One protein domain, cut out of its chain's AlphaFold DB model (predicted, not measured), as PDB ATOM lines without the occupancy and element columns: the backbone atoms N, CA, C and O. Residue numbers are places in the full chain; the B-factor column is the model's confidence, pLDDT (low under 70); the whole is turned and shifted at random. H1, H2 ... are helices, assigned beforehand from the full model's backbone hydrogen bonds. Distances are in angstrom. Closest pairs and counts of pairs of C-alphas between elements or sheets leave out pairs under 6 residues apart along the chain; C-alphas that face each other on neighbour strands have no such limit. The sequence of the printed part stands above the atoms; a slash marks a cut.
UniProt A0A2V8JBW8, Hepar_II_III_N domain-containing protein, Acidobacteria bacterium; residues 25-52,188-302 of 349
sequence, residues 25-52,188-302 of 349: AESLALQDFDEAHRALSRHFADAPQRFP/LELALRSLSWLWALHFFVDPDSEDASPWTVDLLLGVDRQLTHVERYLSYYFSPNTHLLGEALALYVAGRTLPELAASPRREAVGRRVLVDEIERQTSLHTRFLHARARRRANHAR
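This is residues 25 to 52 and 188 to 302 of the 349 residues of the protein "Hepar_II_III_N domain-containing protein" of Acidobacteria bacterium (UniProt A0A2V8JBW8). Three helices, H3, H4 and H5, make an up-and-down bundle; H6 packs along H5, and the small hairpin of H1 and H2 sits at the end where H4 begins. At the far end H7 turns away, and its residues 289 to 302 stick out as a free arm. The printed part has 143 residues, with seven named helices, H1 to H7 in chain order, and no named strand: all helix. It is loose, with a radius of gyration of the C-alphas of 18.5 A and spans of 56 by 40 by 23 A.

Find C-alpha 25 at (22.714, -6.278, -94.370), where H1, residues 25 to 30, begins. H2 is residues 33 to 46. After the cut come H3, residues 188 to 204, 24.3 A; H4, 215 to 232, 25.5 A; H5, 240 to 257, 24.2 A; and H6, 264 to 282, 26.3 A. H7, 285 to 302, 25.4 A, ends at C-alpha 302, (-4.489, 19.435, -74.073).

H1 and H2 form a hairpin, closest at C-alphas 27 and 36, 5.1 A. H2 touches H4 about perpendicular, 81 degrees, at C-alphas 37 and 216, 5.6 A. H3 touches H4 at C-alphas 194 and 223, 5.4 A, opposite ways, and H5 at C-alphas 191 and 250, 5.1 A, the same way. H5 and H6 touch at C-alphas 255 and 264, 3.9 A, a shallow tilt of 34 degrees, only just short of steep. Every O i to N i+4 pair is within hydrogen-bond range except in H5, with 12 of 14.

Residues 53 to 187 are not printed; C-alphas 52 and 188 are 21.0 A apart. Of the links printed whole, none is long. Residues 238 to 241 and 285 to 302 are under pLDDT 70.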
ATOM      1  N   ALA A  25      21.378  -6.302 -94.957       93.75
ATOM      2  CA  ALA A  25      22.714  -6.278 -94.370       93.75
ATOM      3  C   ALA A  25      23.503  -7.565 -94.677       93.75
ATOM      4  O   ALA A  25      24.677  -7.478 -95.033       93.75
ATOM      5  N   GLU A  26      22.853  -8.731 -94.607       94.62
ATOM      6  CA  GLU A  26      23.407 -10.029 -95.018       94.62
ATOM      7  C   GLU A  26      23.826 -10.019 -96.495       94.62
ATOM      8  O   GLU A  26      24.982 -10.295 -96.814       94.62
ATOM      9  N   SER A  27      22.918  -9.635 -97.399       97.38
ATOM     10  CA  SER A  27      23.201  -9.582 -98.838       97.38
ATOM     11  C   SER A  27      24.309  -8.578 -99.181       97.38
ATOM     12  O   SER A  27      25.197  -8.898 -99.968       97.38
ATOM     13  N   LEU A  28      24.354  -7.407 -98.531       96.81
ATOM     14  CA  LEU A  28      25.463  -6.457 -98.698       96.81
ATOM     15  C   LEU A  28      26.806  -7.002 -98.184       96.81
ATOM     16  O   LEU A  28      27.840  -6.694 -98.777       96.81
ATOM     17  N   ALA A  29      26.815  -7.805 -97.113       94.00
ATOM     18  CA  ALA A  29      28.030  -8.444 -96.604       94.00
ATOM     19  C   ALA A  29      28.559  -9.519 -97.571       94.00
ATOM     20  O   ALA A  29      29.767  -9.611 -97.790       94.00
ATOM     21  N   LEU A  30      27.650 -10.267 -98.206       96.81
ATOM     22  CA  LEU A  30      27.946 -11.221 -99.284       96.81
ATOM     23  C   LEU A  30      28.238 -10.546-100.640       96.81
ATOM     24  O   LEU A  30      28.669 -11.217-101.572       96.81
ATOM     25  N   GLN A  31      28.045  -9.225-100.745       97.12
ATOM     26  CA  GLN A  31      28.145  -8.425-101.978       97.12
ATOM     27  C   GLN A  31      27.120  -8.797-103.066       97.12
ATOM     28  O   GLN A  31      27.273  -8.410-104.224       97.12
ATOM     29  N   ASP A  32      26.038  -9.473-102.679       97.94
ATOM     30  CA  ASP A  32      24.844  -9.675-103.498       97.94
ATOM     31  C   ASP A  32      24.016  -8.379-103.486       97.94
ATOM     32  O   ASP A  32      23.096  -8.178-102.684       97.94
ATOM     33  N   PHE A  33      24.417  -7.436-104.340       98.06
ATOM     34  CA  PHE A  33      23.771  -6.128-104.422       98.06
ATOM     35  C   PHE A  33      22.347  -6.208-104.978       98.06
ATOM     36  O   PHE A  33      21.530  -5.355-104.629       98.06
ATOM     37  N   ASP A  34      22.030  -7.232-105.768       97.69
ATOM     38  CA  ASP A  34      20.721  -7.390-106.396       97.69
ATOM     39  C   ASP A  34      19.699  -7.949-105.397       97.69
ATOM     40  O   ASP A  34      18.574  -7.454-105.326       97.69
ATOM     41  N   GLU A  35      20.084  -8.890-104.526       97.38
ATOM     42  CA  GLU A  35      19.226  -9.291-103.405       97.38
ATOM     43  C   GLU A  35      19.131  -8.201-102.337       97.38
ATOM     44  O   GLU A  35      18.047  -7.979-101.793       97.38
ATOM     45  N   ALA A  36      20.210  -7.453-102.074       97.69
ATOM     46  CA  ALA A  36      20.138  -6.276-101.206       97.69
ATOM     47  C   ALA A  36      19.162  -5.223-101.764       97.69
ATOM     48  O   ALA A  36      18.390  -4.630-101.005       97.69
ATOM     49  N   HIS A  37      19.152  -5.027-103.086       97.88
ATOM     50  CA  HIS A  37      18.198  -4.174-103.781       97.88
ATOM     51  C   HIS A  37      16.761  -4.689-103.646       97.88
ATOM     52  O   HIS A  37      15.910  -3.934-103.175       97.88
ATOM     53  N   ARG A  38      16.489  -5.966-103.954       97.12
ATOM     54  CA  ARG A  38      15.154  -6.577-103.799       97.12
ATOM     55  C   ARG A  38      14.651  -6.505-102.353       97.12
ATOM     56  O   ARG A  38      13.486  -6.182-102.117       97.12
ATOM     57  N   ALA A  39      15.523  -6.740-101.371       96.31
ATOM     58  CA  ALA A  39      15.204  -6.603 -99.951       96.31
ATOM     59  C   ALA A  39      14.846  -5.155 -99.566       96.31
ATOM     60  O   ALA A  39      13.845  -4.940 -98.883       96.31
ATOM     61  N   LEU A  40      15.599  -4.160-100.052       96.88
ATOM     62  CA  LEU A  40      15.273  -2.740 -99.868       96.88
ATOM     63  C   LEU A  40      13.971  -2.339-100.570       96.88
ATOM     64  O   LEU A  40      13.184  -1.593 -99.989       96.88
ATOM     65  N   SER A  41      13.724  -2.832-101.786       96.31
ATOM     66  CA  SER A  41      12.509  -2.526-102.548       96.31
ATOM     67  C   SER A  41      11.256  -3.030-101.829       96.31
ATOM     68  O   SER A  41      10.300  -2.271-101.673       96.31
ATOM     69  N   ARG A  42      11.296  -4.259-101.292       95.12
ATOM     70  CA  ARG A  42      10.249  -4.803-100.407       95.12
ATOM     71  C   ARG A  42      10.098  -3.970 -99.130       95.12
ATOM     72  O   ARG A  42       9.004  -3.491 -98.847       95.12
ATOM     73  N   HIS A  43      11.195  -3.697 -98.416       94.88
ATOM     74  CA  HIS A  43      11.160  -2.888 -97.188       94.88
ATOM     75  C   HIS A  43      10.503  -1.517 -97.403       94.88
ATOM     76  O   HIS A  43       9.632  -1.140 -96.626       94.88
ATOM     77  N   PHE A  44      10.864  -0.767 -98.449       94.88
ATOM     78  CA  PHE A  44      10.279   0.559 -98.702       94.88
ATOM     79  C   PHE A  44       8.861   0.528 -99.286       94.88
ATOM     80  O   PHE A  44       8.140   1.518 -99.136       94.88
ATOM     81  N   ALA A  45       8.447  -0.568 -99.926       93.12
ATOM     82  CA  ALA A  45       7.064  -0.762-100.354       93.12
ATOM     83  C   ALA A  45       6.113  -0.956 -99.157       93.12
ATOM     84  O   ALA A  45       5.022  -0.379 -99.155       93.12
ATOM     85  N   ASP A  46       6.565  -1.696 -98.137       91.00
ATOM     86  CA  ASP A  46       5.785  -2.049 -96.941       91.00
ATOM     87  C   ASP A  46       6.009  -1.101 -95.744       91.00
ATOM     88  O   ASP A  46       5.249  -1.117 -94.769       91.00
ATOM     89  N   ALA A  47       7.049  -0.261 -95.786       88.94
ATOM     90  CA  ALA A  47       7.388   0.656 -94.702       88.94
ATOM     91  C   ALA A  47       6.234   1.629 -94.373       88.94
ATOM     92  O   ALA A  47       5.583   2.166 -95.276       88.94
ATOM     93  N   PRO A  48       6.020   1.966 -93.082       90.06
ATOM     94  CA  PRO A  48       5.057   2.989 -92.694       90.06
ATOM     95  C   PRO A  48       5.312   4.312 -93.422       90.06
ATOM     96  O   PRO A  48       6.456   4.762 -93.514       90.06
ATOM     97  N   GLN A  49       4.251   4.978 -93.884       92.56
ATOM     98  CA  GLN A  49       4.380   6.252 -94.590       92.56
ATOM     99  C   GLN A  49       5.017   7.328 -93.688       92.56
ATOM    100  O   GLN A  49       4.388   7.843 -92.762       92.56
ATOM    101  N   ARG A  50       6.267   7.695 -93.996       93.00
ATOM    102  CA  ARG A  50       7.022   8.788 -93.344       93.00
ATOM    103  C   ARG A  50       7.223  10.011 -94.248       93.00
ATOM    104  O   ARG A  50       7.694  11.041 -93.774       93.00
ATOM    105  N   PHE A  51       6.862   9.904 -95.525       95.31
ATOM    106  CA  PHE A  51       7.035  10.917 -96.571       95.31
ATOM    107  C   PHE A  51       5.664  11.346 -97.146       95.31
ATOM    108  O   PHE A  51       4.696  10.594 -96.993       95.31
ATOM    109  N   PRO A  52       5.520  12.523 -97.797       94.50
ATOM    110  CA  PRO A  52       4.224  12.989 -98.313       94.50
ATOM    111  C   PRO A  52       3.527  12.031 -99.290       94.50
ATOM    112  O   PRO A  52       2.300  12.032 -99.360       94.50
ATOM    113  N   LEU A 188      23.530  23.516-100.538       97.56
ATOM    114  CA  LEU A 188      22.127  23.697-100.919       97.56
ATOM    115  C   LEU A 188      21.733  22.797-102.105       97.56
ATOM    116  O   LEU A 188      20.649  22.218-102.113       97.56
ATOM    117  N   GLU A 189      22.614  22.629-103.087       98.06
ATOM    118  CA  GLU A 189      22.329  21.855-104.300       98.06
ATOM    119  C   GLU A 189      22.311  20.350-104.017       98.06
ATOM    120  O   GLU A 189      21.411  19.640-104.465       98.06
ATOM    121  N   LEU A 190      23.241  19.868-103.184       98.75
ATOM    122  CA  LEU A 190      23.242  18.488-102.684       98.75
ATOM    123  C   LEU A 190      22.007  18.205-101.823       98.75
ATOM    124  O   LEU A 190      21.422  17.124-101.911       98.75
ATOM    125  N   ALA A 191      21.607  19.168-100.992       98.75
ATOM    126  CA  ALA A 191      20.428  19.086-100.140       98.75
ATOM    127  C   ALA A 191      19.139  18.975-100.974       98.75
ATOM    128  O   ALA A 191      18.347  18.052-100.772       98.75
ATOM    129  N   LEU A 192      18.963  19.857-101.963       98.62
ATOM    130  CA  LEU A 192      17.815  19.843-102.870       98.62
ATOM    131  C   LEU A 192      17.794  18.590-103.761       98.62
ATOM    132  O   LEU A 192      16.743  17.961-103.884       98.62
ATOM    133  N   ARG A 193      18.941  18.160-104.308       98.81
ATOM    134  CA  ARG A 193      19.044  16.899-105.063       98.81
ATOM    135  C   ARG A 193      18.688  15.688-104.199       98.81
ATOM    136  O   ARG A 193      17.939  14.825-104.648       98.81
ATOM    137  N   SER A 194      19.152  15.648-102.947       98.81
ATOM    138  CA  SER A 194      18.803  14.578-102.000       98.81
ATOM    139  C   SER A 194      17.293  14.516-101.741       98.81
ATOM    140  O   SER A 194      16.732  13.424-101.703       98.81
ATOM    141  N   LEU A 195      16.608  15.663-101.630       98.81
ATOM    142  CA  LEU A 195      15.144  15.702-101.519       98.81
ATOM    143  C   LEU A 195      14.454  15.145-102.776       98.81
ATOM    144  O   LEU A 195      13.514  14.361-102.645       98.81
ATOM    145  N   SER A 196      14.924  15.481-103.982       98.81
ATOM    146  CA  SER A 196      14.403  14.899-105.232       98.81
ATOM    147  C   SER A 196      14.627  13.385-105.313       98.81
ATOM    148  O   SER A 196      13.766  12.661-105.811       98.81
ATOM    149  N   TRP A 197      15.737  12.879-104.768       98.81
ATOM    150  CA  TRP A 197      16.018  11.441-104.701       98.81
ATOM    151  C   TRP A 197      15.090  10.712-103.715       98.81
ATOM    152  O   TRP A 197      14.669   9.593-104.000       98.81
ATOM    153  N   LEU A 198      14.673  11.347-102.610       98.44
ATOM    154  CA  LEU A 198      13.611  10.806-101.744       98.44
ATOM    155  C   LEU A 198      12.266  10.712-102.478       98.44
ATOM    156  O   LEU A 198      11.567   9.708-102.351       98.44
ATOM    157  N   TRP A 199      11.910  11.729-103.275       98.50
ATOM    158  CA  TRP A 199      10.720  11.664-104.131       98.50
ATOM    159  C   TRP A 199      10.807  10.501-105.121       98.50
ATOM    160  O   TRP A 199       9.865   9.718-105.198       98.50
ATOM    161  N   ALA A 200      11.930  10.349-105.829       98.25
ATOM    162  CA  ALA A 200      12.135   9.251-106.772       98.25
ATOM    163  C   ALA A 200      12.030   7.871-106.099       98.25
ATOM    164  O   ALA A 200      11.300   7.018-106.596       98.25
ATOM    165  N   LEU A 201      12.650   7.675-104.927       97.88
ATOM    166  CA  LEU A 201      12.502   6.444-104.144       97.88
ATOM    167  C   LEU A 201      11.023   6.111-103.890       97.88
ATOM    168  O   LEU A 201      10.579   5.008-104.196       97.88
ATOM    169  N   HIS A 202      10.237   7.065-103.386       97.00
ATOM    170  CA  HIS A 202       8.826   6.816-103.084       97.00
ATOM    171  C   HIS A 202       7.915   6.735-104.318       97.00
ATOM    172  O   HIS A 202       6.861   6.105-104.228       97.00
ATOM    173  N   PHE A 203       8.295   7.329-105.456       97.81
ATOM    174  CA  PHE A 203       7.579   7.172-106.725       97.81
ATOM    175  C   PHE A 203       7.826   5.808-107.381       97.81
ATOM    176  O   PHE A 203       6.883   5.228-107.919       97.81
ATOM    177  N   PHE A 204       9.069   5.318-107.364       97.38
ATOM    178  CA  PHE A 204       9.525   4.241-108.250       97.38
ATOM    179  C   PHE A 204       9.845   2.913-107.560       97.38
ATOM    180  O   PHE A 204      10.125   1.939-108.266       97.38
ATOM    181  N   VAL A 205       9.797   2.839-106.223       95.50
ATOM    182  CA  VAL A 205       9.962   1.552-105.542       95.50
ATOM    183  C   VAL A 205       8.798   0.622-105.870       95.50
ATOM    184  O   VAL A 205       7.627   0.952-105.661       95.50
ATOM    185  N   ASP A 206       9.140  -0.546-106.400       93.19
ATOM    186  CA  ASP A 206       8.191  -1.586-106.762       93.19
ATOM    187  C   ASP A 206       8.857  -2.939-106.472       93.19
ATOM    188  O   ASP A 206       9.910  -3.220-107.045       93.19
ATOM    189  N   PRO A 207       8.332  -3.746-105.533       91.62
ATOM    190  CA  PRO A 207       8.958  -5.009-105.140       91.62
ATOM    191  C   PRO A 207       8.789  -6.108-106.196       91.62
ATOM    192  O   PRO A 207       9.487  -7.116-106.132       91.62
ATOM    193  N   ASP A 208       7.873  -5.887-107.141       91.56
ATOM    194  CA  ASP A 208       7.469  -6.811-108.199       91.56
ATOM    195  C   ASP A 208       8.232  -6.552-109.525       91.56
ATOM    196  O   ASP A 208       7.960  -7.199-110.532       91.56
ATOM    197  N   SER A 209       9.165  -5.584-109.548       92.06
ATOM    198  CA  SER A 209       9.928  -5.175-110.741       92.06
ATOM    199  C   SER A 209      11.252  -5.933-110.872       92.06
ATOM    200  O   SER A 209      12.044  -5.987-109.930       92.06
ATOM    201  N   GLU A 210      11.536  -6.449-112.068       92.06
ATOM    202  CA  GLU A 210      12.832  -7.039-112.424       92.06
ATOM    203  C   GLU A 210      13.805  -5.943-112.887       92.06
ATOM    204  O   GLU A 210      14.003  -5.695-114.076       92.06
ATOM    205  N   ASP A 211      14.389  -5.229-111.924       94.69
ATOM    206  CA  ASP A 211      15.290  -4.113-112.210       94.69
ATOM    207  C   ASP A 211      16.695  -4.582-112.624       94.69
ATOM    208  O   ASP A 211      17.373  -5.298-111.891       94.69
ATOM    209  N   ALA A 212      17.180  -4.095-113.771       91.69
ATOM    210  CA  ALA A 212      18.497  -4.436-114.329       91.69
ATOM    211  C   ALA A 212      19.704  -3.862-113.550       91.69
ATOM    212  O   ALA A 212      20.855  -4.071-113.935       91.69
ATOM    213  N   SER A 213      19.468  -3.094-112.482       94.94
ATOM    214  CA  SER A 213      20.520  -2.578-111.604       94.94
ATOM    215  C   SER A 213      20.004  -2.390-110.172       94.94
ATOM    216  O   SER A 213      18.819  -2.097-109.985       94.94
ATOM    217  N   PRO A 214      20.875  -2.485-109.148       97.69
ATOM    218  CA  PRO A 214      20.485  -2.379-107.745       97.69
ATOM    219  C   PRO A 214      20.264  -0.918-107.305       97.69
ATOM    220  O   PRO A 214      20.864  -0.428-106.345       97.69
ATOM    221  N   TRP A 215      19.394  -0.188-108.005       98.25
ATOM    222  CA  TRP A 215      19.278   1.270-107.893       98.25
ATOM    223  C   TRP A 215      18.878   1.766-106.498       98.25
ATOM    224  O   TRP A 215      19.250   2.874-106.126       98.25
ATOM    225  N   THR A 216      18.167   0.973-105.684       98.12
ATOM    226  CA  THR A 216      17.857   1.357-104.290       98.12
ATOM    227  C   THR A 216      19.105   1.363-103.400       98.12
ATOM    228  O   THR A 216      19.218   2.224-102.525       98.12
ATOM    229  N   VAL A 217      20.071   0.467-103.645       98.44
ATOM    230  CA  VAL A 217      21.391   0.468-102.983       98.44
ATOM    231  C   VAL A 217      22.161   1.726-103.386       98.44
ATOM    232  O   VAL A 217      22.669   2.449-102.527       98.44
ATOM    233  N   ASP A 218      22.194   2.020-104.685       98.56
ATOM    234  CA  ASP A 218      22.905   3.172-105.242       98.56
ATOM    235  C   ASP A 218      22.297   4.516-104.801       98.56
ATOM    236  O   ASP A 218      23.022   5.424-104.381       98.56
ATOM    237  N   LEU A 219      20.965   4.632-104.802       98.69
ATOM    238  CA  LEU A 219      20.239   5.820-104.353       98.69
ATOM    239  C   LEU A 219      20.458   6.071-102.859       98.69
ATOM    240  O   LEU A 219      20.786   7.198-102.484       98.69
ATOM    241  N   LEU A 220      20.335   5.050-101.998       98.31
ATOM    242  CA  LEU A 220      20.600   5.213-100.563       98.31
ATOM    243  C   LEU A 220      22.056   5.601-100.286       98.31
ATOM    244  O   LEU A 220      22.306   6.477 -99.455       98.31
ATOM    245  N   LEU A 221      23.012   4.990-100.993       98.50
ATOM    246  CA  LEU A 221      24.426   5.339-100.879       98.50
ATOM    247  C   LEU A 221      24.676   6.798-101.293       98.50
ATOM    248  O   LEU A 221      25.396   7.520-100.597       98.50
ATOM    249  N   GLY A 222      24.071   7.240-102.397       98.44
ATOM    250  CA  GLY A 222      24.190   8.607-102.893       98.44
ATOM    251  C   GLY A 222      23.522   9.643-101.991       98.44
ATOM    252  O   GLY A 222      24.134  10.675-101.714       98.44
ATOM    253  N   VAL A 223      22.325   9.370-101.461       98.69
ATOM    254  CA  VAL A 223      21.674  10.219-100.444       98.69
ATOM    255  C   VAL A 223      22.551  10.318 -99.191       98.69
ATOM    256  O   VAL A 223      22.808  11.420 -98.706       98.69
ATOM    257  N   ASP A 224      23.085   9.199 -98.689       98.56
ATOM    258  CA  ASP A 224      23.959   9.207 -97.512       98.56
ATOM    259  C   ASP A 224      25.250  10.012 -97.730       98.56
ATOM    260  O   ASP A 224      25.632  10.810 -96.869       98.56
ATOM    261  N   ARG A 225      25.924   9.833 -98.874       98.25
ATOM    262  CA  ARG A 225      27.154  10.574 -99.204       98.25
ATOM    263  C   ARG A 225      26.895  12.071 -99.291       98.25
ATOM    264  O   ARG A 225      27.644  12.846 -98.698       98.25
ATOM    265  N   GLN A 226      25.833  12.465 -99.986       98.69
ATOM    266  CA  GLN A 226      25.484  13.869-100.161       98.69
ATOM    267  C   GLN A 226      25.128  14.527 -98.831       98.69
ATOM    268  O   GLN A 226      25.710  15.552 -98.490       98.69
ATOM    269  N   LEU A 227      24.263  13.906 -98.026       98.69
ATOM    270  CA  LEU A 227      23.882  14.459 -96.725       98.69
ATOM    271  C   LEU A 227      25.035  14.451 -95.716       98.69
ATOM    272  O   LEU A 227      25.090  15.329 -94.865       98.69
ATOM    273  N   THR A 228      25.986  13.515 -95.818       98.12
ATOM    274  CA  THR A 228      27.243  13.568 -95.043       98.12
ATOM    275  C   THR A 228      28.099  14.774 -95.433       98.12
ATOM    276  O   THR A 228      28.747  15.367 -94.572       98.12
ATOM    277  N   HIS A 229      28.112  15.148 -96.715       97.94
ATOM    278  CA  HIS A 229      28.828  16.328 -97.191       97.94
ATOM    279  C   HIS A 229      28.139  17.619 -96.719       97.94
ATOM    280  O   HIS A 229      28.786  18.445 -96.080       97.94
ATOM    281  N   VAL A 230      26.814  17.722 -96.898       98.44
ATOM    282  CA  VAL A 230      25.984  18.833 -96.392       98.44
ATOM    283  C   VAL A 230      26.173  19.033 -94.887       98.44
ATOM    284  O   VAL A 230      26.468  20.136 -94.446       98.44
ATOM    285  N   GLU A 231      26.072  17.965 -94.091       96.94
ATOM    286  CA  GLU A 231      26.221  18.021 -92.630       96.94
ATOM    287  C   GLU A 231      27.613  18.501 -92.181       96.94
ATOM    288  O   GLU A 231      27.735  19.133 -91.131       96.94
ATOM    289  N   ARG A 232      28.660  18.237 -92.977       96.12
ATOM    290  CA  ARG A 232      30.037  18.668 -92.693       96.12
ATOM    291  C   ARG A 232      30.306  20.130 -93.071       96.12
ATOM    292  O   ARG A 232      31.185  20.737 -92.465       96.12
ATOM    293  N   TYR A 233      29.581  20.677 -94.046       95.62
ATOM    294  CA  TYR A 233      29.873  21.976 -94.667       95.62
ATOM    295  C   TYR A 233      28.667  22.936 -94.677       95.62
ATOM    296  O   TYR A 233      28.533  23.748 -95.587       95.62
ATOM    297  N   LEU A 234      27.797  22.850 -93.664       94.94
ATOM    298  CA  LEU A 234      26.625  23.723 -93.497       94.94
ATOM    299  C   LEU A 234      26.973  25.220 -93.625       94.94
ATOM    300  O   LEU A 234      27.887  25.714 -92.960       94.94
ATOM    301  N   SER A 235      26.186  25.952 -94.417       92.75
ATOM    302  CA  SER A 235      26.435  27.334 -94.864       92.75
ATOM    303  C   SER A 235      26.186  28.423 -93.800       92.75
ATOM    304  O   SER A 235      25.694  29.507 -94.128       92.75
ATOM    305  N   TYR A 236      26.536  28.170 -92.532       84.12
ATOM    306  CA  TYR A 236      26.271  29.055 -91.381       84.12
ATOM    307  C   TYR A 236      26.709  30.515 -91.588       84.12
ATOM    308  O   TYR A 236      26.027  31.424 -91.124       84.12
ATOM    309  N   TYR A 237      27.828  30.738 -92.284       74.50
ATOM    310  CA  TYR A 237      28.471  32.055 -92.406       74.50
ATOM    311  C   TYR A 237      28.388  32.682 -93.806       74.50
ATOM    312  O   TYR A 237      28.876  33.791 -93.993       74.50
ATOM    313  N   PHE A 238      27.799  31.991 -94.790       64.62
ATOM    314  CA  PHE A 238      27.763  32.458 -96.185       64.62
ATOM    315  C   PHE A 238      26.374  32.936 -96.618       64.62
ATOM    316  O   PHE A 238      26.236  34.015 -97.186       64.62
ATOM    317  N   SER A 239      25.331  32.147 -96.345       67.38
ATOM    318  CA  SER A 239      23.954  32.492 -96.721       67.38
ATOM    319  C   SER A 239      22.940  31.816 -95.780       67.38
ATOM    320  O   SER A 239      22.265  30.851 -96.162       67.38
ATOM    321  N   PRO A 240      22.831  32.284 -94.519       63.34
ATOM    322  CA  PRO A 240      21.956  31.669 -93.519       63.34
ATOM    323  C   PRO A 240      20.470  31.740 -93.912       63.34
ATOM    324  O   PRO A 240      19.707  30.804 -93.677       63.34
ATOM    325  N   ASN A 241      20.070  32.815 -94.596       67.56
ATOM    326  CA  ASN A 241      18.671  33.086 -94.934       67.56
ATOM    327  C   ASN A 241      18.108  32.203 -96.063       67.56
ATOM    328  O   ASN A 241      16.895  32.170 -96.245       67.56
ATOM    329  N   THR A 242      18.945  31.508 -96.846       76.19
ATOM    330  CA  THR A 242      18.469  30.674 -97.970       76.19
ATOM    331  C   THR A 242      19.194  29.336 -98.102       76.19
ATOM    332  O   THR A 242      18.524  28.306 -98.194       76.19
ATOM    333  N   HIS A 243      20.531  29.305 -98.064       91.06
ATOM    334  CA  HIS A 243      21.290  28.057 -98.216       91.06
ATOM    335  C   HIS A 243      21.142  27.173 -96.975       91.06
ATOM    336  O   HIS A 243      20.651  26.047 -97.072       91.06
ATOM    337  N   LEU A 244      21.460  27.720 -95.796       93.81
ATOM    338  CA  LEU A 244      21.411  26.990 -94.527       93.81
ATOM    339  C   LEU A 244      20.010  26.421 -94.230       93.81
ATOM    340  O   LEU A 244      19.892  25.298 -93.745       93.81
ATOM    341  N   LEU A 245      18.943  27.160 -94.562       93.88
ATOM    342  CA  LEU A 245      17.564  26.678 -94.423       93.88
ATOM    343  C   LEU A 245      17.261  25.473 -95.326       93.88
ATOM    344  O   LEU A 245      16.653  24.508 -94.860       93.88
ATOM    345  N   GLY A 246      17.678  25.499 -96.596       96.06
ATOM    346  CA  GLY A 246      17.478  24.376 -97.521       96.06
ATOM    347  C   GLY A 246      18.293  23.139 -97.133       96.06
ATOM    348  O   GLY A 246      17.787  22.016 -97.171       96.06
ATOM    349  N   GLU A 247      19.525  23.349 -96.673       98.19
ATOM    350  CA  GLU A 247      20.408  22.313 -96.128       98.19
ATOM    351  C   GLU A 247      19.810  21.655 -94.876       98.19
ATOM    352  O   GLU A 247      19.675  20.429 -94.807       98.19
ATOM    353  N   ALA A 248      19.376  22.465 -93.908       97.75
ATOM    354  CA  ALA A 248      18.735  21.998 -92.684       97.75
ATOM    355  C   ALA A 248      17.399  21.289 -92.955       97.75
ATOM    356  O   ALA A 248      17.094  20.290 -92.299       97.75
ATOM    357  N   LEU A 249      16.627  21.753 -93.945       97.81
ATOM    358  CA  LEU A 249      15.408  21.085 -94.399       97.81
ATOM    359  C   LEU A 249      15.703  19.688 -94.949       97.81
ATOM    360  O   LEU A 249      15.017  18.742 -94.564       97.81
ATOM    361  N   ALA A 250      16.725  19.529 -95.793       98.50
ATOM    362  CA  ALA A 250      17.096  18.219 -96.323       98.50
ATOM    363  C   ALA A 250      17.587  17.267 -95.224       98.50
ATOM    364  O   ALA A 250      17.139  16.121 -95.177       98.50
ATOM    365  N   LEU A 251      18.438  17.738 -94.302       98.75
ATOM    366  CA  LEU A 251      18.882  16.944 -93.149       98.75
ATOM    367  C   LEU A 251      17.706  16.518 -92.259       98.75
ATOM    368  O   LEU A 251      17.630  15.352 -91.864       98.75
ATOM    369  N   TYR A 252      16.766  17.430 -91.986       98.62
ATOM    370  CA  TYR A 252      15.572  17.125 -91.204       98.62
ATOM    371  C   TYR A 252      14.678  16.104 -91.914       98.62
ATOM    372  O   TYR A 252      14.395  15.051 -91.349       98.62
ATOM    373  N   VAL A 253      14.256  16.382 -93.152       98.44
ATOM    374  CA  VAL A 253      13.334  15.518 -93.906       98.44
ATOM    375  C   VAL A 253      13.938  14.133 -94.107       98.44
ATOM    376  O   VAL A 253      13.302  13.158 -93.722       98.44
ATOM    377  N   ALA A 254      15.176  14.033 -94.601       98.25
ATOM    378  CA  ALA A 254      15.839  12.743 -94.790       98.25
ATOM    379  C   ALA A 254      16.033  11.984 -93.467       98.25
ATOM    380  O   ALA A 254      15.815  10.774 -93.416       98.25
ATOM    381  N   GLY A 255      16.381  12.691 -92.384       97.94
ATOM    382  CA  GLY A 255      16.493  12.107 -91.047       97.94
ATOM    383  C   GLY A 255      15.171  11.527 -90.525       97.94
ATOM    384  O   GLY A 255      15.165  10.454 -89.925       97.94
ATOM    385  N   ARG A 256      14.038  12.190 -90.806       96.56
ATOM    386  CA  ARG A 256      12.689  11.692 -90.471       96.56
ATOM    387  C   ARG A 256      12.248  10.515 -91.343       96.56
ATOM    388  O   ARG A 256      11.516   9.651 -90.859       96.56
ATOM    389  N   THR A 257      12.610  10.520 -92.624       96.00
ATOM    390  CA  THR A 257      12.034   9.612 -93.631       96.00
ATOM    391  C   THR A 257      12.826   8.326 -93.804       96.00
ATOM    392  O   THR A 257      12.207   7.297 -94.060       96.00
ATOM    393  N   LEU A 258      14.151   8.377 -93.613       96.44
ATOM    394  CA  LEU A 258      15.075   7.250 -93.758       96.44
ATOM    395  C   LEU A 258      15.743   6.835 -92.425       96.44
ATOM    396  O   LEU A 258      16.975   6.882 -92.334       96.44
ATOM    397  N   PRO A 259      15.017   6.414 -91.367       95.50
ATOM    398  CA  PRO A 259      15.640   5.828 -90.168       95.50
ATOM    399  C   PRO A 259      16.431   4.533 -90.458       95.50
ATOM    400  O   PRO A 259      17.142   4.034 -89.588       95.50
ATOM    401  N   GLU A 260      16.335   4.009 -91.681       95.75
ATOM    402  CA  GLU A 260      17.168   2.952 -92.250       95.75
ATOM    403  C   GLU A 260      18.654   3.343 -92.355       95.75
ATOM    404  O   GLU A 260      19.508   2.459 -92.359       95.75
ATOM    405  N   LEU A 261      18.989   4.639 -92.401       96.75
ATOM    406  CA  LEU A 261      20.372   5.129 -92.352       96.75
ATOM    407  C   LEU A 261      20.781   5.458 -90.906       96.75
ATOM    408  O   LEU A 261      20.121   6.229 -90.213       96.75
ATOM    409  N   ALA A 262      21.930   4.946 -90.462       96.56
ATOM    410  CA  ALA A 262      22.442   5.098 -89.096       96.56
ATOM    411  C   ALA A 262      22.656   6.565 -88.670       96.56
ATOM    412  O   ALA A 262      22.548   6.895 -87.492       96.56
ATOM    413  N   ALA A 263      22.949   7.458 -89.620       97.56
ATOM    414  CA  ALA A 263      23.132   8.885 -89.355       97.56
ATOM    415  C   ALA A 263      21.808   9.666 -89.219       97.56
ATOM    416  O   ALA A 263      21.825  10.811 -88.766       97.56
ATOM    417  N   SER A 264      20.662   9.086 -89.585       97.56
ATOM    418  CA  SER A 264      19.385   9.806 -89.670       97.56
ATOM    419  C   SER A 264      18.902  10.451 -88.366       97.56
ATOM    420  O   SER A 264      18.496  11.610 -88.438       97.56
ATOM    421  N   PRO A 265      19.024   9.836 -87.170       97.44
ATOM    422  CA  PRO A 265      18.678  10.512 -85.915       97.44
ATOM    423  C   PRO A 265      19.515  11.776 -85.654       97.44
ATOM    424  O   PRO A 265      19.006  12.771 -85.136       97.44
ATOM    425  N   ARG A 266      20.797  11.772 -86.056       97.81
ATOM    426  CA  ARG A 266      21.685  12.941 -85.954       97.81
ATOM    427  C   ARG A 266      21.286  14.020 -86.961       97.81
ATOM    428  O   ARG A 266      21.143  15.177 -86.571       97.81
ATOM    429  N   ARG A 267      21.037  13.636 -88.219       98.44
ATOM    430  CA  ARG A 267      20.582  14.546 -89.288       98.44
ATOM    431  C   ARG A 267      19.235  15.194 -88.948       98.44
ATOM    432  O   ARG A 267      19.107  16.410 -89.080       98.44
ATOM    433  N   GLU A 268      18.286  14.421 -88.407       98.44
ATOM    434  CA  GLU A 268      17.016  14.927 -87.865       98.44
ATOM    435  C   GLU A 268      17.272  16.002 -86.801       98.44
ATOM    436  O   GLU A 268      16.728  17.102 -86.899       98.44
ATOM    437  N   ALA A 269      18.103  15.704 -85.798       98.31
ATOM    438  CA  ALA A 269      18.375  16.620 -84.695       98.31
ATOM    439  C   ALA A 269      19.067  17.917 -85.153       98.31
ATOM    440  O   ALA A 269      18.666  19.001 -84.727       98.31
ATOM    441  N   VAL A 270      20.063  17.819 -86.043       98.06
ATOM    442  CA  VAL A 270      20.778  18.974 -86.613       98.06
ATOM    443  C   VAL A 270      19.835  19.838 -87.446       98.06
ATOM    444  O   VAL A 270      19.711  21.031 -87.170       98.06
ATOM    445  N   GLY A 271      19.122  19.242 -88.408       98.00
ATOM    446  CA  GLY A 271      18.180  19.965 -89.262       98.00
ATOM    447  C   GLY A 271      17.058  20.619 -88.456       98.00
ATOM    448  O   GLY A 271      16.777  21.803 -88.624       98.00
ATOM    449  N   ARG A 272      16.472  19.892 -87.492       97.88
ATOM    450  CA  ARG A 272      15.444  20.431 -86.590       97.88
ATOM    451  C   ARG A 272      15.953  21.616 -85.773       97.88
ATOM    452  O   ARG A 272      15.205  22.574 -85.617       97.88
ATOM    453  N   ARG A 273      17.172  21.541 -85.224       96.62
ATOM    454  CA  ARG A 273      17.767  22.637 -84.443       96.62
ATOM    455  C   ARG A 273      17.894  23.887 -85.310       96.62
ATOM    456  O   ARG A 273      17.280  24.890 -84.987       96.62
ATOM    457  N   VAL A 274      18.579  23.783 -86.448       94.94
ATOM    458  CA  VAL A 274      18.819  24.927 -87.341       94.94
ATOM    459  C   VAL A 274      17.507  25.549 -87.840       94.94
ATOM    460  O   VAL A 274      17.352  26.761 -87.779       94.94
ATOM    461  N   LEU A 275      16.512  24.747 -88.241       95.00
ATOM    462  CA  LEU A 275      15.197  25.270 -88.648       95.00
ATOM    463  C   LEU A 275      14.453  26.001 -87.512       95.00
ATOM    464  O   LEU A 275      13.711  26.946 -87.779       95.00
ATOM    465  N   VAL A 276      14.614  25.560 -86.259       94.44
ATOM    466  CA  VAL A 276      14.014  26.211 -85.080       94.44
ATOM    467  C   VAL A 276      14.765  27.489 -84.709       94.44
ATOM    468  O   VAL A 276      14.122  28.499 -84.433       94.44
ATOM    469  N   ASP A 277      16.094  27.477 -84.765       91.38
ATOM    470  CA  ASP A 277      16.917  28.655 -84.488       91.38
ATOM    471  C   ASP A 277      16.656  29.754 -85.538       91.38
ATOM    472  O   ASP A 277      16.487  30.923 -85.193       91.38
ATOM    473  N   GLU A 278      16.533  29.386 -86.817       90.44
ATOM    474  CA  GLU A 278      16.312  30.341 -87.909       90.44
ATOM    475  C   GLU A 278      14.884  30.902 -87.968       90.44
ATOM    476  O   GLU A 278      14.717  32.095 -88.238       90.44
ATOM    477  N   ILE A 279      13.835  30.136 -87.626       89.25
ATOM    478  CA  ILE A 279      12.487  30.730 -87.491       89.25
ATOM    479  C   ILE A 279      12.442  31.757 -86.339       89.25
ATOM    480  O   ILE A 279      11.718  32.755 -86.428       89.25
ATOM    481  N   GLU A 280      13.278  31.577 -85.309       84.56
ATOM    482  CA  GLU A 280      13.515  32.526 -84.212       84.56
ATOM    483  C   GLU A 280      14.525  33.642 -84.551       84.56
ATOM    484  O   GLU A 280      14.795  34.510 -83.716       84.56
ATOM    485  N   ARG A 281      15.018  33.722 -85.791       83.62
ATOM    486  CA  ARG A 281      15.764  34.884 -86.310       83.62
ATOM    487  C   ARG A 281      14.960  35.643 -87.357       83.62
ATOM    488  O   ARG A 281      14.779  36.849 -87.224       83.62
ATOM    489  N   GLN A 282      14.404  34.929 -88.330       82.75
ATOM    490  CA  GLN A 282      13.873  35.501 -89.570       82.75
ATOM    491  C   GLN A 282      12.393  35.927 -89.493       82.75
ATOM    492  O   GLN A 282      11.921  36.662 -90.356       82.75
ATOM    493  N   THR A 283      11.645  35.527 -88.455       82.56
ATOM    494  CA  THR A 283      10.269  36.021 -88.228       82.56
ATOM    495  C   THR A 283      10.241  37.174 -87.225       82.56
ATOM    496  O   THR A 283      10.938  37.137 -86.211       82.56
ATOM    497  N   SER A 284       9.423  38.205 -87.460       72.44
ATOM    498  CA  SER A 284       9.318  39.352 -86.542       72.44
ATOM    499  C   SER A 284       8.629  38.981 -85.219       72.44
ATOM    500  O   SER A 284       7.865  38.014 -85.136       72.44
ATOM    501  N   LEU A 285       8.859  39.777 -84.166       60.59
ATOM    502  CA  LEU A 285       8.251  39.564 -82.844       60.59
ATOM    503  C   LEU A 285       6.718  39.464 -82.898       60.59
ATOM    504  O   LEU A 285       6.144  38.639 -82.191       60.59
ATOM    505  N   HIS A 286       6.054  40.229 -83.773       60.97
ATOM    506  CA  HIS A 286       4.599  40.174 -83.953       60.97
ATOM    507  C   HIS A 286       4.124  38.760 -84.349       60.97
ATOM    508  O   HIS A 286       3.221  38.198 -83.724       60.97
ATOM    509  N   THR A 287       4.806  38.130 -85.310       58.34
ATOM    510  CA  THR A 287       4.550  36.744 -85.733       58.34
ATOM    511  C   THR A 287       4.848  35.744 -84.607       58.34
ATOM    512  O   THR A 287       4.076  34.808 -84.372       58.34
ATOM    513  N   ARG A 288       5.919  35.965 -83.830       57.56
ATOM    514  CA  ARG A 288       6.272  35.113 -82.676       57.56
ATOM    515  C   ARG A 288       5.231  35.175 -81.556       57.56
ATOM    516  O   ARG A 288       4.893  34.131 -80.996       57.56
ATOM    517  N   PHE A 289       4.667  36.349 -81.256       55.59
ATOM    518  CA  PHE A 289       3.596  36.493 -80.261       55.59
ATOM    519  C   PHE A 289       2.343  35.693 -80.644       55.59
ATOM    520  O   PHE A 289       1.761  35.021 -79.785       55.59
ATOM    521  N   LEU A 290       1.961  35.690 -81.925       55.50
ATOM    522  CA  LEU A 290       0.844  34.884 -82.428       55.50
ATOM    523  C   LEU A 290       1.109  33.378 -82.254       55.50
ATOM    524  O   LEU A 290       0.268  32.669 -81.691       55.50
ATOM    525  N   HIS A 291       2.301  32.891 -82.620       58.53
ATOM    526  CA  HIS A 291       2.684  31.490 -82.399       58.53
ATOM    527  C   HIS A 291       2.771  31.111 -80.913       58.53
ATOM    528  O   HIS A 291       2.312  30.032 -80.530       58.53
ATOM    529  N   ALA A 292       3.294  31.983 -80.048       58.09
ATOM    530  CA  ALA A 292       3.340  31.753 -78.605       58.09
ATOM    531  C   ALA A 292       1.926  31.661 -78.002       58.09
ATOM    532  O   ALA A 292       1.643  30.763 -77.204       58.09
ATOM    533  N   ARG A 293       1.004  32.535 -78.429       51.38
ATOM    534  CA  ARG A 293      -0.410  32.522 -78.015       51.38
ATOM    535  C   ARG A 293      -1.133  31.265 -78.518       51.38
ATOM    536  O   ARG A 293      -1.899  30.668 -77.760       51.38
ATOM    537  N   ALA A 294      -0.833  30.808 -79.735       56.88
ATOM    538  CA  ALA A 294      -1.336  29.547 -80.284       56.88
ATOM    539  C   ALA A 294      -0.798  28.315 -79.526       56.88
ATOM    540  O   ALA A 294      -1.590  27.459 -79.131       56.88
ATOM    541  N   ARG A 295       0.512  28.248 -79.228       62.41
ATOM    542  CA  ARG A 295       1.111  27.175 -78.407       62.41
ATOM    543  C   ARG A 295       0.507  27.130 -76.999       62.41
ATOM    544  O   ARG A 295       0.152  26.049 -76.533       62.41
ATOM    545  N   ARG A 296       0.314  28.284 -76.341       61.28
ATOM    546  CA  ARG A 296      -0.359  28.362 -75.027       61.28
ATOM    547  C   ARG A 296      -1.803  27.850 -75.101       61.28
ATOM    548  O   ARG A 296      -2.175  27.018 -74.277       61.28
ATOM    549  N   ARG A 297      -2.586  28.252 -76.112       57.03
ATOM    550  CA  ARG A 297      -3.955  27.737 -76.339       57.03
ATOM    551  C   ARG A 297      -3.983  26.225 -76.597       57.03
ATOM    552  O   ARG A 297      -4.795  25.533 -75.992       57.03
ATOM    553  N   ALA A 298      -3.079  25.696 -77.422       57.38
ATOM    554  CA  ALA A 298      -2.994  24.262 -77.712       57.38
ATOM    555  C   ALA A 298      -2.602  23.428 -76.477       57.38
ATOM    556  O   ALA A 298      -3.188  22.374 -76.229       57.38
ATOM    557  N   ASN A 299      -1.659  23.913 -75.663       63.88
ATOM    558  CA  ASN A 299      -1.275  23.259 -74.410       63.88
ATOM    559  C   ASN A 299      -2.395  23.329 -73.361       63.88
ATOM    560  O   ASN A 299      -2.656  22.334 -72.686       63.88
ATOM    561  N   HIS A 300      -3.112  24.453 -73.269       58.03
ATOM    562  CA  HIS A 300      -4.273  24.588 -72.389       58.03
ATOM    563  C   HIS A 300      -5.410  23.641 -72.810       58.03
ATOM    564  O   HIS A 300      -5.918  22.893 -71.982       58.03
ATOM    565  N   ALA A 301      -5.719  23.544 -74.109       55.84
ATOM    566  CA  ALA A 301      -6.693  22.583 -74.633       55.84
ATOM    567  C   ALA A 301      -6.298  21.116 -74.357       55.84
ATOM    568  O   ALA A 301      -7.151  20.303 -73.998       55.84
ATOM    569  N   ARG A 302      -5.004  20.768 -74.453       59.59
ATOM    570  CA  ARG A 302      -4.489  19.435 -74.073       59.59
ATOM    571  C   ARG A 302      -4.583  19.174 -72.563       59.59
ATOM    572  O   ARG A 302      -4.859  18.039 -72.173       59.59
TER     573      ARG A 302